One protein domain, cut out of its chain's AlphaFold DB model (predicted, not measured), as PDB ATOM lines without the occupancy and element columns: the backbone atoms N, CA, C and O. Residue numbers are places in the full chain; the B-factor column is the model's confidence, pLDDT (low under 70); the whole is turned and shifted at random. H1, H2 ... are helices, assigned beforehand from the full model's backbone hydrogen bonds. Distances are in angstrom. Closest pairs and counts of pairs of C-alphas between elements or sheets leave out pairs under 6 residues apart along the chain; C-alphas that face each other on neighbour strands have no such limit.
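AT A GLANCE: This is residues 606 to 714 of the 744 residues of the protein "Recombinase" of Lentisphaerae bacterium (UniProt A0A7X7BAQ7). Two long helices, H5 and H6, meet near their ends as an L, with the short helices H3 and H4 packed in the angle between them and the short helices H1 and H2 on the other side of H6. The last turns of H6 and the tail after it, residues 705 to 714, stick out, and a long loop, residues 642 to 657, leads from H4 to the far end of H5. The printed part has 109 residues with six named helices, H1 to H6 in order, and no named strand; the class is all helix. It is only just loose, close to compact, with a radius of gyration of the C-alphas of 15.9 A, and its flat outline spans 50 by 41 by 19 A.

HOW THE PARTS SIT: Start at H1, residues 606 to 612, and go on to H2, residues 614 to 618; they touch only at the corner, closest at the C-alphas of Val 609 and Ala 616, 5.9 A. Look next at H6, residues 690 to 711: with residues 692 to 700 alone it touches H1, opposite ways at a shallow tilt of 17 degrees, the closest C-alphas being those of Tyr 612 and Cys 696, 6.3 A. Back along the chain, H3, residues 620 to 629, touches H6 about perpendicular at 85 degrees, with C-alphas 623 and 697 closest, 6.4 A. H4, residues 634 to 641, touches H6 opposite ways at a shallow tilt of 9 degrees, closest at the C-alphas of Cys 638 and Thr 694, 5.6 A. H5, residues 658 to 685, touches H3 with residues 667 to 678 alone, opposite ways at a shallow tilt of 24 degrees; the closest C-alphas, of Ala 629 and Lys 671, are 5.3 A apart. H5 and H6 only just touch, with 3 pairs of C-alphas within 8 A, and stand about perpendicular at 78 degrees; the closest C-alphas are those of Ala 682 and Ala 690, 5.5 A. The helix packing is part aligned, part crossed: 3 of 7 touching pairs with a tilt are shallow. H1 and H5 are apart. In H1, H3, H4, H5 and H6 every O i to N i+4 pair is within hydrogen-bond range; in H2 it is 0 of 1, with 2 of 2 O i to N i+3 pairs within range.

IN THESE COORDINATES: Find C-alpha 606 at (52.836, -12.213, -26.654), where H1 begins. H3 measures 14.3 A from first to last C-alpha. H5 starts at C-alpha 658, (10.971, 9.758, -12.820), and runs 40.3 A to C-alpha 685. H6 runs 31.6 A, ending at C-alpha 711, (38.022, -17.501, -37.000).

THE WHOLE: The C-alphas of Asp 606 and Ile 655, the two farthest apart, are 50.6 A from each other. The printed part has no cut; the link from H4 to H5, 16 residues, is long. The mean pLDDT of the printed part is 91.8, and no printed residue is under 70.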
ATOM      1  N   ASP A 606      51.457 -12.210 -27.136       95.12
ATOM      2  CA  ASP A 606      52.836 -12.213 -26.654       95.12
ATOM      3  C   ASP A 606      53.462 -10.812 -26.700       95.12
ATOM      4  O   ASP A 606      54.023 -10.359 -25.701       95.12
ATOM      5  N   GLU A 607      53.284 -10.087 -27.806       95.69
ATOM      6  CA  GLU A 607      53.740  -8.699 -27.950       95.69
ATOM      7  C   GLU A 607      53.055  -7.772 -26.936       95.69
ATOM      8  O   GLU A 607      53.705  -6.932 -26.311       95.69
ATOM      9  N   ILE A 608      51.745  -7.942 -26.726       96.31
ATOM     10  CA  ILE A 608      50.980  -7.168 -25.742       96.31
ATOM     11  C   ILE A 608      51.534  -7.398 -24.334       96.31
ATOM     12  O   ILE A 608      51.797  -6.431 -23.618       96.31
ATOM     13  N   VAL A 609      51.740  -8.653 -23.927       96.62
ATOM     14  CA  VAL A 609      52.285  -8.969 -22.596       96.62
ATOM     15  C   VAL A 609      53.711  -8.442 -22.447       96.62
ATOM     16  O   VAL A 609      54.048  -7.911 -21.390       96.62
ATOM     17  N   ALA A 610      54.535  -8.514 -23.495       96.56
ATOM     18  CA  ALA A 610      55.890  -7.970 -23.472       96.56
ATOM     19  C   ALA A 610      55.912  -6.440 -23.283       96.56
ATOM     20  O   ALA A 610      56.731  -5.923 -22.526       96.56
ATOM     21  N   ILE A 611      54.998  -5.711 -23.932       94.50
ATOM     22  CA  ILE A 611      54.950  -4.238 -23.898       94.50
ATOM     23  C   ILE A 611      54.258  -3.711 -22.628       94.50
ATOM     24  O   ILE A 611      54.705  -2.736 -22.012       94.50
ATOM     25  N   TYR A 612      53.145  -4.331 -22.237       95.44
ATOM     26  CA  TYR A 612      52.259  -3.832 -21.182       95.44
ATOM     27  C   TYR A 612      52.384  -4.591 -19.854       95.44
ATOM     28  O   TYR A 612      51.899  -4.105 -18.833       95.44
ATOM     29  N   GLY A 613      53.082  -5.727 -19.835       95.06
ATOM     30  CA  GLY A 613      53.295  -6.552 -18.649       95.06
ATOM     31  C   GLY A 613      52.103  -7.446 -18.298       95.06
ATOM     32  O   GLY A 613      51.105  -7.529 -19.015       95.06
ATOM     33  N   VAL A 614      52.198  -8.112 -17.142       93.56
ATOM     34  CA  VAL A 614      51.210  -9.105 -16.674       93.56
ATOM     35  C   VAL A 614      49.797  -8.531 -16.507       93.56
ATOM     36  O   VAL A 614      48.821  -9.267 -16.623       93.56
ATOM     37  N   GLY A 615      49.670  -7.214 -16.300       92.50
ATOM     38  CA  GLY A 615      48.381  -6.522 -16.237       92.50
ATOM     39  C   GLY A 615      47.497  -6.783 -17.456       92.50
ATOM     40  O   GLY A 615      46.285  -6.914 -17.310       92.50
ATOM     41  N   ALA A 616      48.092  -6.953 -18.641       95.81
ATOM     42  CA  ALA A 616      47.359  -7.274 -19.860       95.81
ATOM     43  C   ALA A 616      46.536  -8.571 -19.751       95.81
ATOM     44  O   ALA A 616      45.420  -8.634 -20.264       95.81
ATOM     45  N   LEU A 617      47.035  -9.581 -19.028       93.88
ATOM     46  CA  LEU A 617      46.345 -10.867 -18.851       93.88
ATOM     47  C   LEU A 617      45.046 -10.739 -18.045       93.88
ATOM     48  O   LEU A 617      44.156 -11.577 -18.170       93.88
ATOM     49  N   PHE A 618      44.924  -9.691 -17.227       94.94
ATOM     50  CA  PHE A 618      43.788  -9.469 -16.330       94.94
ATOM     51  C   PHE A 618      42.810  -8.403 -16.837       94.94
ATOM     52  O   PHE A 618      41.856  -8.060 -16.141       94.94
ATOM     53  N   ALA A 619      43.039  -7.856 -18.032       95.12
ATOM     54  CA  ALA A 619      42.303  -6.692 -18.513       95.12
ATOM     55  C   ALA A 619      40.944  -7.028 -19.155       95.12
ATOM     56  O   ALA A 619      40.099  -6.146 -19.284       95.12
ATOM     57  N   SER A 620      40.707  -8.286 -19.544       92.50
ATOM     58  CA  SER A 620      39.514  -8.702 -20.300       92.50
ATOM     59  C   SER A 620      38.197  -8.367 -19.597       92.50
ATOM     60  O   SER A 620      37.295  -7.823 -20.229       92.50
ATOM     61  N   GLY A 621      38.099  -8.618 -18.287       93.50
ATOM     62  CA  GLY A 621      36.911  -8.270 -17.501       93.50
ATOM     63  C   GLY A 621      36.657  -6.762 -17.465       93.50
ATOM     64  O   GLY A 621      35.525  -6.320 -17.619       93.50
ATOM     65  N   LEU A 622      37.720  -5.955 -17.354       96.06
ATOM     66  CA  LEU A 622      37.599  -4.497 -17.379       96.06
ATOM     67  C   LEU A 622      37.133  -3.990 -18.752       96.06
ATOM     68  O   LEU A 622      36.359  -3.039 -18.808       96.06
ATOM     69  N   ILE A 623      37.566  -4.623 -19.846       96.62
ATOM     70  CA  ILE A 623      37.122  -4.277 -21.205       96.62
ATOM     71  C   ILE A 623      35.634  -4.584 -21.383       96.62
ATOM     72  O   ILE A 623      34.895  -3.711 -21.824       96.62
ATOM     73  N   VAL A 624      35.192  -5.791 -21.011       95.25
ATOM     74  CA  VAL A 624      33.784  -6.213 -21.141       95.25
ATOM     75  C   VAL A 624      32.860  -5.273 -20.375       95.25
ATOM     76  O   VAL A 624      31.892  -4.768 -20.939       95.25
ATOM     77  N   ASP A 625      33.198  -4.970 -19.123       94.94
ATOM     78  CA  ASP A 625      32.383  -4.071 -18.310       94.94
ATOM     79  C   ASP A 625      32.396  -2.629 -18.843       94.94
ATOM     80  O   ASP A 625      31.424  -1.897 -18.674       94.94
ATOM     81  N   GLY A 626      33.498  -2.210 -19.475       94.81
ATOM     82  CA  GLY A 626      33.633  -0.879 -20.066       94.81
ATOM     83  C   GLY A 626      32.783  -0.725 -21.315       94.81
ATOM     84  O   GLY A 626      32.061   0.258 -21.445       94.81
ATOM     85  N   LEU A 627      32.807  -1.728 -22.193       93.06
ATOM     86  CA  LEU A 627      31.913  -1.800 -23.346       93.06
ATOM     87  C   LEU A 627      30.447  -1.762 -22.894       93.06
ATOM     88  O   LEU A 627      29.678  -0.957 -23.407       93.06
ATOM     89  N   GLN A 628      30.080  -2.533 -21.867       93.31
ATOM     90  CA  GLN A 628      28.713  -2.532 -21.342       93.31
ATOM     91  C   GLN A 628      28.288  -1.170 -20.764       93.31
ATOM     92  O   GLN A 628      27.148  -0.757 -20.954       93.31
ATOM     93  N   ALA A 629      29.175  -0.477 -20.045       92.56
ATOM     94  CA  ALA A 629      28.852   0.808 -19.419       92.56
ATOM     95  C   ALA A 629      28.803   1.986 -20.413       92.56
ATOM     96  O   ALA A 629      28.164   2.998 -20.125       92.56
ATOM     97  N   PHE A 630      29.473   1.871 -21.564       91.81
ATOM     98  CA  PHE A 630      29.628   2.945 -22.551       91.81
ATOM     99  C   PHE A 630      29.046   2.580 -23.925       91.81
ATOM    100  O   PHE A 630      29.592   2.999 -24.940       91.81
ATOM    101  N   ASP A 631      27.953   1.813 -23.971       88.25
ATOM    102  CA  ASP A 631      27.222   1.487 -25.208       88.25
ATOM    103  C   ASP A 631      28.131   0.921 -26.320       88.25
ATOM    104  O   ASP A 631      28.162   1.411 -27.449       88.25
ATOM    105  N   ASP A 632      28.931  -0.090 -25.966       87.25
ATOM    106  CA  ASP A 632      29.943  -0.735 -26.811       87.25
ATOM    107  C   ASP A 632      31.071   0.204 -27.295       87.25
ATOM    108  O   ASP A 632      31.784  -0.094 -28.256       87.25
ATOM    109  N   ASN A 633      31.304   1.322 -26.596       89.00
ATOM    110  CA  ASN A 633      32.352   2.289 -26.921       89.00
ATOM    111  C   ASN A 633      33.492   2.306 -25.888       89.00
ATOM    112  O   ASN A 633      33.563   3.147 -24.986       89.00
ATOM    113  N   LEU A 634      34.461   1.407 -26.076       93.50
ATOM    114  CA  LEU A 634      35.660   1.347 -25.234       93.50
ATOM    115  C   LEU A 634      36.507   2.630 -25.306       93.50
ATOM    116  O   LEU A 634      37.186   2.970 -24.335       93.50
ATOM    117  N   TRP A 635      36.487   3.349 -26.434       92.81
ATOM    118  CA  TRP A 635      37.229   4.604 -26.585       92.81
ATOM    119  C   TRP A 635      36.645   5.693 -25.690       92.81
ATOM    120  O   TRP A 635      37.403   6.280 -24.926       92.81
ATOM    121  N   ALA A 636      35.321   5.868 -25.686       91.12
ATOM    122  CA  ALA A 636      34.640   6.798 -24.785       91.12
ATOM    123  C   ALA A 636      34.914   6.466 -23.310       91.12
ATOM    124  O   ALA A 636      35.207   7.363 -22.516       91.12
ATOM    125  N   ALA A 637      34.904   5.175 -22.959       93.75
ATOM    126  CA  ALA A 637      35.271   4.716 -21.624       93.75
ATOM    127  C   ALA A 637      36.708   5.146 -21.265       93.75
ATOM    128  O   ALA A 637      36.946   5.793 -20.242       93.75
ATOM    129  N   CYS A 638      37.676   4.854 -22.139       95.00
ATOM    130  CA  CYS A 638      39.074   5.245 -21.957       95.00
ATOM    131  C   CYS A 638      39.256   6.767 -21.869       95.00
ATOM    132  O   CYS A 638      40.022   7.237 -21.030       95.00
ATOM    133  N   ASP A 639      38.554   7.541 -22.691       92.56
ATOM    134  CA  ASP A 639      38.656   8.999 -22.695       92.56
ATOM    135  C   ASP A 639      38.128   9.598 -21.390       92.56
ATOM    136  O   ASP A 639      38.726  10.537 -20.863       92.56
ATOM    137  N   CYS A 640      37.087   9.012 -20.793       92.88
ATOM    138  CA  CYS A 640      36.625   9.398 -19.458       92.88
ATOM    139  C   CYS A 640      37.686   9.119 -18.373       92.88
ATOM    140  O   CYS A 640      37.908   9.967 -17.511       92.88
ATOM    141  N   VAL A 641      38.417   7.993 -18.440       94.25
ATOM    142  CA  VAL A 641      39.546   7.707 -17.518       94.25
ATOM    143  C   VAL A 641      40.642   8.768 -17.633       94.25
ATOM    144  O   VAL A 641      41.269   9.116 -16.629       94.25
ATOM    145  N   LEU A 642      40.871   9.270 -18.850       92.38
ATOM    146  CA  LEU A 642      41.877  10.281 -19.178       92.38
ATOM    147  C   LEU A 642      41.395  11.725 -18.959       92.38
ATOM    148  O   LEU A 642      42.162  12.652 -19.220       92.38
ATOM    149  N   GLY A 643      40.151  11.931 -18.512       89.38
ATOM    150  CA  GLY A 643      39.565  13.262 -18.313       89.38
ATOM    151  C   GLY A 643      39.254  14.019 -19.611       89.38
ATOM    152  O   GLY A 643      39.167  15.243 -19.597       89.38
ATOM    153  N   ARG A 644      39.127  13.308 -20.737       87.56
ATOM    154  CA  ARG A 644      38.815  13.849 -22.075       87.56
ATOM    155  C   ARG A 644      37.386  13.545 -22.531       87.56
ATOM    156  O   ARG A 644      36.929  14.121 -23.510       87.56
ATOM    157  N   GLY A 645      36.726  12.600 -21.863       85.25
ATOM    158  CA  GLY A 645      35.378  12.146 -22.188       85.25
ATOM    159  C   GLY A 645      34.273  12.995 -21.556       85.25
ATOM    160  O   GLY A 645      34.475  14.147 -21.173       85.25
ATOM    161  N   GLU A 646      33.080  12.415 -21.455       84.94
ATOM    162  CA  GLU A 646      31.908  13.096 -20.906       84.94
ATOM    163  C   GLU A 646      32.104  13.497 -19.428       84.94
ATOM    164  O   GLU A 646      32.738  12.790 -18.640       84.94
ATOM    165  N   ASN A 647      31.535  14.638 -19.027       82.50
ATOM    166  CA  ASN A 647      31.592  15.079 -17.637       82.50
ATOM    167  C   ASN A 647      30.512  14.367 -16.804       82.50
ATOM    168  O   ASN A 647      29.363  14.802 -16.752       82.50
ATOM    169  N   LEU A 648      30.908  13.288 -16.129       84.50
ATOM    170  CA  LEU A 648      30.036  12.494 -15.255       84.50
ATOM    171  C   LEU A 648      29.828  13.107 -13.858       84.50
ATOM    172  O   LEU A 648      29.000  12.617 -13.084       84.50
ATOM    173  N   GLU A 649      30.551  14.171 -13.509       77.56
ATOM    174  CA  GLU A 649      30.409  14.859 -12.219       77.56
ATOM    175  C   GLU A 649      29.189  15.787 -12.194       77.56
ATOM    176  O   GLU A 649      28.636  16.050 -11.123       77.56
ATOM    177  N   MET A 650      28.716  16.236 -13.362       75.19
ATOM    178  CA  MET A 650      27.495  17.035 -13.448       75.19
ATOM    179  C   MET A 650      26.256  16.198 -13.073       75.19
ATOM    180  O   MET A 650      26.068  15.107 -13.615       75.19
ATOM    181  N   PRO A 651      25.388  16.682 -12.159       70.56
ATOM    182  CA  PRO A 651      24.159  15.975 -11.804       70.56
ATOM    183  C   PRO A 651      23.178  15.943 -12.982       70.56
ATOM    184  O   PRO A 651      23.032  16.946 -13.685       70.56
ATOM    185  N   THR A 652      22.429  14.846 -13.151       75.31
ATOM    186  CA  THR A 652      21.353  14.803 -14.153       75.31
ATOM    187  C   THR A 652      20.300  15.859 -13.834       75.31
ATOM    188  O   THR A 652      19.802  15.966 -12.708       75.31
ATOM    189  N   ALA A 653      19.925  16.650 -14.838       74.44
ATOM    190  CA  ALA A 653      18.882  17.650 -14.686       74.44
ATOM    191  C   ALA A 653      17.549  16.979 -14.300       74.44
ATOM    192  O   ALA A 653      17.057  16.085 -14.993       74.44
ATOM    193  N   LYS A 654      16.919  17.439 -13.210       77.62
ATOM    194  CA  LYS A 654      15.608  16.956 -12.725       77.62
ATOM    195  C   LYS A 654      14.436  17.479 -13.571       77.62
ATOM    196  O   LYS A 654      13.445  17.970 -13.043       77.62
ATOM    197  N   ILE A 655      14.577  17.410 -14.890       82.06
ATOM    198  CA  ILE A 655      13.587  17.842 -15.887       82.06
ATOM    199  C   ILE A 655      12.911  16.651 -16.581       82.06
ATOM    200  O   ILE A 655      11.917  16.824 -17.280       82.06
ATOM    201  N   TYR A 656      13.437  15.441 -16.381       82.44
ATOM    202  CA  TYR A 656      12.920  14.217 -16.981       82.44
ATOM    203  C   TYR A 656      11.882  13.527 -16.083       82.44
ATOM    204  O   TYR A 656      11.974  13.606 -14.854       82.44
ATOM    205  N   PRO A 657      10.912  12.791 -16.660       88.44
ATOM    206  CA  PRO A 657      10.022  11.918 -15.897       88.44
ATOM    207  C   PRO A 657      10.810  10.938 -15.016       88.44
ATOM    208  O   PRO A 657      11.856  10.449 -15.435       88.44
ATOM    209  N   LYS A 658      10.281  10.589 -13.833       86.56
ATOM    210  CA  LYS A 658      10.971   9.758 -12.820       86.56
ATOM    211  C   LYS A 658      11.682   8.525 -13.400       86.56
ATOM    212  O   LYS A 658      12.857   8.332 -13.130       86.56
ATOM    213  N   ARG A 659      11.002   7.745 -14.250       85.50
ATOM    214  CA  ARG A 659      11.582   6.543 -14.881       85.50
ATOM    215  C   ARG A 659      12.762   6.846 -15.808       85.50
ATOM    216  O   ARG A 659      13.694   6.059 -15.880       85.50
ATOM    217  N   VAL A 660      12.711   7.966 -16.527       83.62
ATOM    218  CA  VAL A 660      13.786   8.400 -17.431       83.62
ATOM    219  C   VAL A 660      14.971   8.906 -16.612       83.62
ATOM    220  O   VAL A 660      16.102   8.538 -16.893       83.62
ATOM    221  N   TYR A 661      14.710   9.677 -15.556       85.62
ATOM    222  CA  TYR A 661      15.741  10.123 -14.622       85.62
ATOM    223  C   TYR A 661      16.462   8.941 -13.950       85.62
ATOM    224  O   TYR A 661      17.685   8.898 -13.951       85.62
ATOM    225  N   GLU A 662      15.714   7.962 -13.427       86.62
ATOM    226  CA  GLU A 662      16.275   6.753 -12.800       86.62
ATOM    227  C   GLU A 662      17.118   5.932 -13.788       86.62
ATOM    228  O   GLU A 662      18.178   5.436 -13.418       86.62
ATOM    229  N   ALA A 663      16.687   5.830 -15.049       85.12
ATOM    230  CA  ALA A 663      17.464   5.161 -16.089       85.12
ATOM    231  C   ALA A 663      18.776   5.902 -16.404       85.12
ATOM    232  O   ALA A 663      19.825   5.269 -16.486       85.12
ATOM    233  N   ILE A 664      18.732   7.233 -16.542       84.19
ATOM    234  CA  ILE A 664      19.923   8.055 -16.817       84.19
ATOM    235  C   ILE A 664      20.919   7.976 -15.653       84.19
ATOM    236  O   ILE A 664      22.107   7.751 -15.882       84.19
ATOM    237  N   GLU A 665      20.450   8.113 -14.409       87.06
ATOM    238  CA  GLU A 665      21.317   7.984 -13.232       87.06
ATOM    239  C   GLU A 665      21.892   6.569 -13.103       87.06
ATOM    240  O   GLU A 665      23.075   6.434 -12.819       87.06
ATOM    241  N   GLY A 666      21.121   5.517 -13.406       86.19
ATOM    242  CA  GLY A 666      21.640   4.146 -13.413       86.19
ATOM    243  C   GLY A 666      22.796   3.945 -14.404       86.19
ATOM    244  O   GLY A 666      23.807   3.330 -14.061       86.19
ATOM    245  N   VAL A 667      22.692   4.511 -15.613       87.62
ATOM    246  CA  VAL A 667      23.786   4.495 -16.604       87.62
ATOM    247  C   VAL A 667      24.994   5.283 -16.091       87.62
ATOM    248  O   VAL A 667      26.128   4.811 -16.168       87.62
ATOM    249  N   ARG A 668      24.764   6.470 -15.520       89.06
ATOM    250  CA  ARG A 668      25.819   7.314 -14.944       89.06
ATOM    251  C   ARG A 668      26.561   6.614 -13.800       89.06
ATOM    252  O   ARG A 668      27.789   6.647 -13.766       89.06
ATOM    253  N   GLU A 669      25.847   5.959 -12.887       90.50
ATOM    254  CA  GLU A 669      26.430   5.197 -11.776       90.50
ATOM    255  C   GLU A 669      27.278   4.020 -12.273       90.50
ATOM    256  O   GLU A 669      28.387   3.815 -11.776       90.50
ATOM    257  N   ALA A 670      26.809   3.291 -13.292       91.94
ATOM    258  CA  ALA A 670      27.574   2.206 -13.907       91.94
ATOM    259  C   ALA A 670      28.894   2.708 -14.520       91.94
ATOM    260  O   ALA A 670      29.952   2.108 -14.302       91.94
ATOM    261  N   LYS A 671      28.856   3.847 -15.224       94.62
ATOM    262  CA  LYS A 671      30.049   4.501 -15.784       94.62
ATOM    263  C   LYS A 671      31.027   4.948 -14.693       94.62
ATOM    264  O   LYS A 671      32.225   4.685 -14.799       94.62
ATOM    265  N   LEU A 672      30.532   5.564 -13.615       93.31
ATOM    266  CA  LEU A 672      31.350   5.982 -12.468       93.31
ATOM    267  C   LEU A 672      31.990   4.792 -11.735       93.31
ATOM    268  O   LEU A 672      33.170   4.856 -11.374       93.31
ATOM    269  N   ASP A 673      31.256   3.691 -11.539       94.75
ATOM    270  CA  ASP A 673      31.823   2.473 -10.955       94.75
ATOM    271  C   ASP A 673      32.945   1.907 -11.828       94.75
ATOM    272  O   ASP A 673      34.023   1.572 -11.321       94.75
ATOM    273  N   TRP A 674      32.722   1.846 -13.142       96.50
ATOM    274  CA  TRP A 674      33.738   1.379 -14.073       96.50
ATOM    275  C   TRP A 674      34.996   2.259 -14.035       96.50
ATOM    276  O   TRP A 674      36.096   1.721 -13.906       96.50
ATOM    277  N   LEU A 675      34.859   3.593 -14.033       95.88
ATOM    278  CA  LEU A 675      35.995   4.521 -13.923       95.88
ATOM    279  C   LEU A 675      36.821   4.282 -12.658       95.88
ATOM    280  O   LEU A 675      38.045   4.142 -12.721       95.88
ATOM    281  N   ARG A 676      36.150   4.139 -11.509       96.31
ATOM    282  CA  ARG A 676      36.796   3.807 -10.234       96.31
ATOM    283  C   ARG A 676      37.595   2.506 -10.337       96.31
ATOM    284  O   ARG A 676      38.721   2.423  -9.833       96.31
ATOM    285  N   ARG A 677      37.033   1.473 -10.975       97.31
ATOM    286  CA  ARG A 677      37.716   0.186 -11.188       97.31
ATOM    287  C   ARG A 677      38.884   0.316 -12.164       97.31
ATOM    288  O   ARG A 677      39.933  -0.264 -11.890       97.31
ATOM    289  N   ALA A 678      38.753   1.115 -13.218       97.25
ATOM    290  CA  ALA A 678      39.813   1.381 -14.185       97.25
ATOM    291  C   ALA A 678      41.008   2.112 -13.549       97.25
ATOM    292  O   ALA A 678      42.147   1.668 -13.705       97.25
ATOM    293  N   HIS A 679      40.783   3.158 -12.744       97.62
ATOM    294  CA  HIS A 679      41.866   3.826 -12.004       97.62
ATOM    295  C   HIS A 679      42.525   2.897 -10.978       97.62
ATOM    296  O   HIS A 679      43.753   2.878 -10.858       97.62
ATOM    297  N   LYS A 680      41.742   2.066 -10.272       97.50
ATOM    298  CA  LYS A 680      42.289   1.040  -9.367       97.50
ATOM    299  C   LYS A 680      43.152   0.026 -10.126       97.50
ATOM    300  O   LYS A 680      44.222  -0.347  -9.649       97.50
ATOM    301  N   PHE A 681      42.711  -0.400 -11.306       97.69
ATOM    302  CA  PHE A 681      43.450  -1.316 -12.167       97.69
ATOM    303  C   PHE A 681      44.764  -0.696 -12.667       97.69
ATOM    304  O   PHE A 681      45.815  -1.327 -12.555       97.69
ATOM    305  N   ALA A 682      44.736   0.566 -13.111       97.62
ATOM    306  CA  ALA A 682      45.934   1.314 -13.493       97.62
ATOM    307  C   ALA A 682      46.934   1.432 -12.330       97.62
ATOM    308  O   ALA A 682      48.128   1.196 -12.509       97.62
ATOM    309  N   LYS A 683      46.455   1.716 -11.112       97.38
ATOM    310  CA  LYS A 683      47.304   1.756  -9.911       97.38
ATOM    311  C   LYS A 683      47.958   0.403  -9.618       97.38
ATOM    312  O   LYS A 683      49.145   0.362  -9.309       97.38
ATOM    313  N   ASN A 684      47.201  -0.687  -9.726       96.50
ATOM    314  CA  ASN A 684      47.673  -2.024  -9.363       96.50
ATOM    315  C   ASN A 684      48.660  -2.621 -10.374       96.50
ATOM    316  O   ASN A 684      49.592  -3.305  -9.964       96.50
ATOM    317  N   TYR A 685      48.453  -2.387 -11.674       96.44
ATOM    318  CA  TYR A 685      49.186  -3.101 -12.727       96.44
ATOM    319  C   TYR A 685      50.011  -2.204 -13.658       96.44
ATOM    320  O   TYR A 685      50.856  -2.712 -14.389       96.44
ATOM    321  N   PHE A 686      49.800  -0.885 -13.625       96.94
ATOM    322  CA  PHE A 686      50.446   0.081 -14.525       96.94
ATOM    323  C   PHE A 686      51.140   1.226 -13.770       96.94
ATOM    324  O   PHE A 686      51.440   2.258 -14.359       96.94
ATOM    325  N   GLY A 687      51.383   1.082 -12.461       95.19
ATOM    326  CA  GLY A 687      52.052   2.113 -11.656       95.19
ATOM    327  C   GLY A 687      51.279   3.435 -11.564       95.19
ATOM    328  O   GLY A 687      51.874   4.472 -11.296       95.19
ATOM    329  N   GLY A 688      49.964   3.411 -11.807       95.12
ATOM    330  CA  GLY A 688      49.121   4.607 -11.876       95.12
ATOM    331  C   GLY A 688      49.063   5.273 -13.255       95.12
ATOM    332  O   GLY A 688      48.317   6.236 -13.413       95.12
ATOM    333  N   ASP A 689      49.780   4.761 -14.262       96.06
ATOM    334  CA  ASP A 689      49.745   5.295 -15.625       96.06
ATOM    335  C   ASP A 689      48.455   4.877 -16.354       96.06
ATOM    336  O   ASP A 689      48.342   3.803 -16.957       96.06
ATOM    337  N   ALA A 690      47.454   5.755 -16.284       96.06
ATOM    338  CA  ALA A 690      46.166   5.572 -16.942       96.06
ATOM    339  C   ALA A 690      46.269   5.563 -18.478       96.06
ATOM    340  O   ALA A 690      45.504   4.854 -19.136       96.06
ATOM    341  N   LEU A 691      47.216   6.297 -19.070       93.75
ATOM    342  CA  LEU A 691      47.395   6.328 -20.523       93.75
ATOM    343  C   LEU A 691      47.965   5.002 -21.026       93.75
ATOM    344  O   LEU A 691      47.458   4.429 -21.991       93.75
ATOM    345  N   LYS A 692      48.982   4.467 -20.346       94.75
ATOM    346  CA  LYS A 692      49.533   3.146 -20.667       94.75
ATOM    347  C   LYS A 692      48.482   2.049 -20.497       94.75
ATOM    348  O   LYS A 692      48.372   1.182 -21.364       94.75
ATOM    349  N   MET A 693      47.686   2.111 -19.426       97.06
ATOM    350  CA  MET A 693      46.597   1.164 -19.173       97.06
ATOM    351  C   MET A 693      45.518   1.219 -20.265       97.06
ATOM    352  O   MET A 693      45.213   0.193 -20.865       97.06
ATOM    353  N   THR A 694      44.989   2.399 -20.599       96.12
ATOM    354  CA  THR A 694      43.949   2.542 -21.640       96.12
ATOM    355  C   THR A 694      44.444   2.109 -23.023       96.12
ATOM    356  O   THR A 694      43.720   1.428 -23.750       96.12
ATOM    357  N   ARG A 695      45.706   2.397 -23.374       95.06
ATOM    358  CA  ARG A 695      46.336   1.864 -24.596       95.06
ATOM    359  C   ARG A 695      46.426   0.335 -24.581       95.06
ATOM    360  O   ARG A 695      46.168  -0.285 -25.609       95.06
ATOM    361  N   CYS A 696      46.728  -0.275 -23.431       96.44
ATOM    362  CA  CYS A 696      46.690  -1.730 -23.271       96.44
ATOM    363  C   CYS A 696      45.288  -2.289 -23.549       96.44
ATOM    364  O   CYS A 696      45.166  -3.257 -24.296       96.44
ATOM    365  N   LEU A 697      44.235  -1.674 -22.989       97.25
ATOM    366  CA  LEU A 697      42.849  -2.113 -23.204       97.25
ATOM    367  C   LEU A 697      42.487  -2.104 -24.693       97.25
ATOM    368  O   LEU A 697      42.023  -3.113 -25.218       97.25
ATOM    369  N   LYS A 698      42.779  -0.997 -25.385       95.94
ATOM    370  CA  LYS A 698      42.509  -0.839 -26.823       95.94
ATOM    371  C   LYS A 698      43.291  -1.846 -27.681       95.94
ATOM    372  O   LYS A 698      42.747  -2.387 -28.641       95.94
ATOM    373  N   ARG A 699      44.550  -2.155 -27.335       95.88
ATOM    374  CA  ARG A 699      45.352  -3.176 -28.043       95.88
ATOM    375  C   ARG A 699      44.812  -4.594 -27.832       95.88
ATOM    376  O   ARG A 699      44.807  -5.378 -28.778       95.88
ATOM    377  N   ILE A 700      44.330  -4.919 -26.631       96.75
ATOM    378  CA  ILE A 700      43.694  -6.216 -26.343       96.75
ATOM    379  C   ILE A 700      42.377  -6.353 -27.108       96.75
ATOM    380  O   ILE A 700      42.131  -7.405 -27.696       96.75
ATOM    381  N   ASP A 701      41.560  -5.298 -27.146       95.19
ATOM    382  CA  ASP A 701      40.319  -5.273 -27.924       95.19
ATOM    383  C   ASP A 701      40.583  -5.503 -29.424       95.19
ATOM    384  O   ASP A 701      39.993  -6.394 -30.040       95.19
ATOM    385  N   ALA A 702      41.581  -4.811 -29.983       95.19
ATOM    386  CA  ALA A 702      42.013  -5.013 -31.364       95.19
ATOM    387  C   ALA A 702      42.528  -6.445 -31.626       95.19
ATOM    388  O   ALA A 702      42.172  -7.051 -32.638       95.19
ATOM    389  N   CYS A 703      43.324  -7.016 -30.713       96.31
ATOM    390  CA  CYS A 703      43.785  -8.405 -30.805       96.31
ATOM    391  C   CYS A 703      42.609  -9.392 -30.786       96.31
ATOM    392  O   CYS A 703      42.551 -10.300 -31.613       96.31
ATOM    393  N   LYS A 704      41.637  -9.197 -29.887       95.25
ATOM    394  CA  LYS A 704      40.434 -10.033 -29.818       95.25
ATOM    395  C   LYS A 704      39.640  -9.962 -31.121       95.25
ATOM    396  O   LYS A 704      39.261 -11.006 -31.653       95.25
ATOM    397  N   LEU A 705      39.397  -8.756 -31.641       94.50
ATOM    398  CA  LEU A 705      38.683  -8.569 -32.903       94.50
ATOM    399  C   LEU A 705      39.416  -9.266 -34.057       94.50
ATOM    400  O   LEU A 705      38.783  -9.921 -34.877       94.50
ATOM    401  N   TRP A 706      40.745  -9.192 -34.104       96.06
ATOM    402  CA  TRP A 706      41.544  -9.855 -35.136       96.06
ATOM    403  C   TRP A 706      41.358 -11.376 -35.124       96.06
ATOM    404  O   TRP A 706      41.096 -11.969 -36.174       96.06
ATOM    405  N   GLU A 707      41.427 -11.996 -33.943       95.38
ATOM    406  CA  GLU A 707      41.182 -13.432 -33.772       95.38
ATOM    407  C   GLU A 707      39.742 -13.812 -34.143       95.38
ATOM    408  O   GLU A 707      39.509 -14.782 -34.870       95.38
ATOM    409  N   ASP A 708      38.763 -13.009 -33.715       94.75
ATOM    410  CA  ASP A 708      37.355 -13.198 -34.060       94.75
ATOM    411  C   ASP A 708      37.136 -13.175 -35.581       94.75
ATOM    412  O   ASP A 708      36.511 -14.088 -36.127       94.75
ATOM    413  N   LEU A 709      37.693 -12.175 -36.268       94.88
ATOM    414  CA  LEU A 709      37.569 -11.994 -37.715       94.88
ATOM    415  C   LEU A 709      38.340 -13.038 -38.523       94.88
ATOM    416  O   LEU A 709      37.990 -13.287 -39.678       94.88
ATOM    417  N   ASN A 710      39.409 -13.623 -37.983       92.44
ATOM    418  CA  ASN A 710      40.117 -14.723 -38.635       92.44
ATOM    419  C   ASN A 710      39.390 -16.052 -38.460       92.44
ATOM    420  O   ASN A 710      39.283 -16.802 -39.428       92.44
ATOM    421  N   ARG A 711      38.810 -16.298 -37.283       93.19
ATOM    422  CA  ARG A 711      38.022 -17.501 -37.000       93.19
ATOM    423  C   ARG A 711      36.732 -17.579 -37.816       93.19
ATOM    424  O   ARG A 711      36.356 -18.667 -38.233       93.19
ATOM    425  N   THR A 712      36.048 -16.454 -38.030       90.81
ATOM    426  CA  THR A 712      34.761 -16.421 -38.751       90.81
ATOM    427  C   THR A 712      34.883 -15.956 -40.200       90.81
ATOM    428  O   THR A 712      33.875 -15.613 -40.808       90.81
ATOM    429  N   ASN A 713      36.098 -15.870 -40.746       87.12
ATOM    430  CA  ASN A 713      36.311 -15.338 -42.087       87.12
ATOM    431  C   ASN A 713      35.671 -16.220 -43.165       87.12
ATOM    432  O   ASN A 713      36.045 -17.384 -43.301       87.12
ATOM    433  N   MET A 714      34.834 -15.627 -44.011       89.75
ATOM    434  CA  MET A 714      34.340 -16.263 -45.228       89.75
ATOM    435  C   MET A 714      34.759 -15.458 -46.466       89.75
ATOM    436  O   MET A 714      34.472 -14.258 -46.530       89.75
TER     437      MET A 714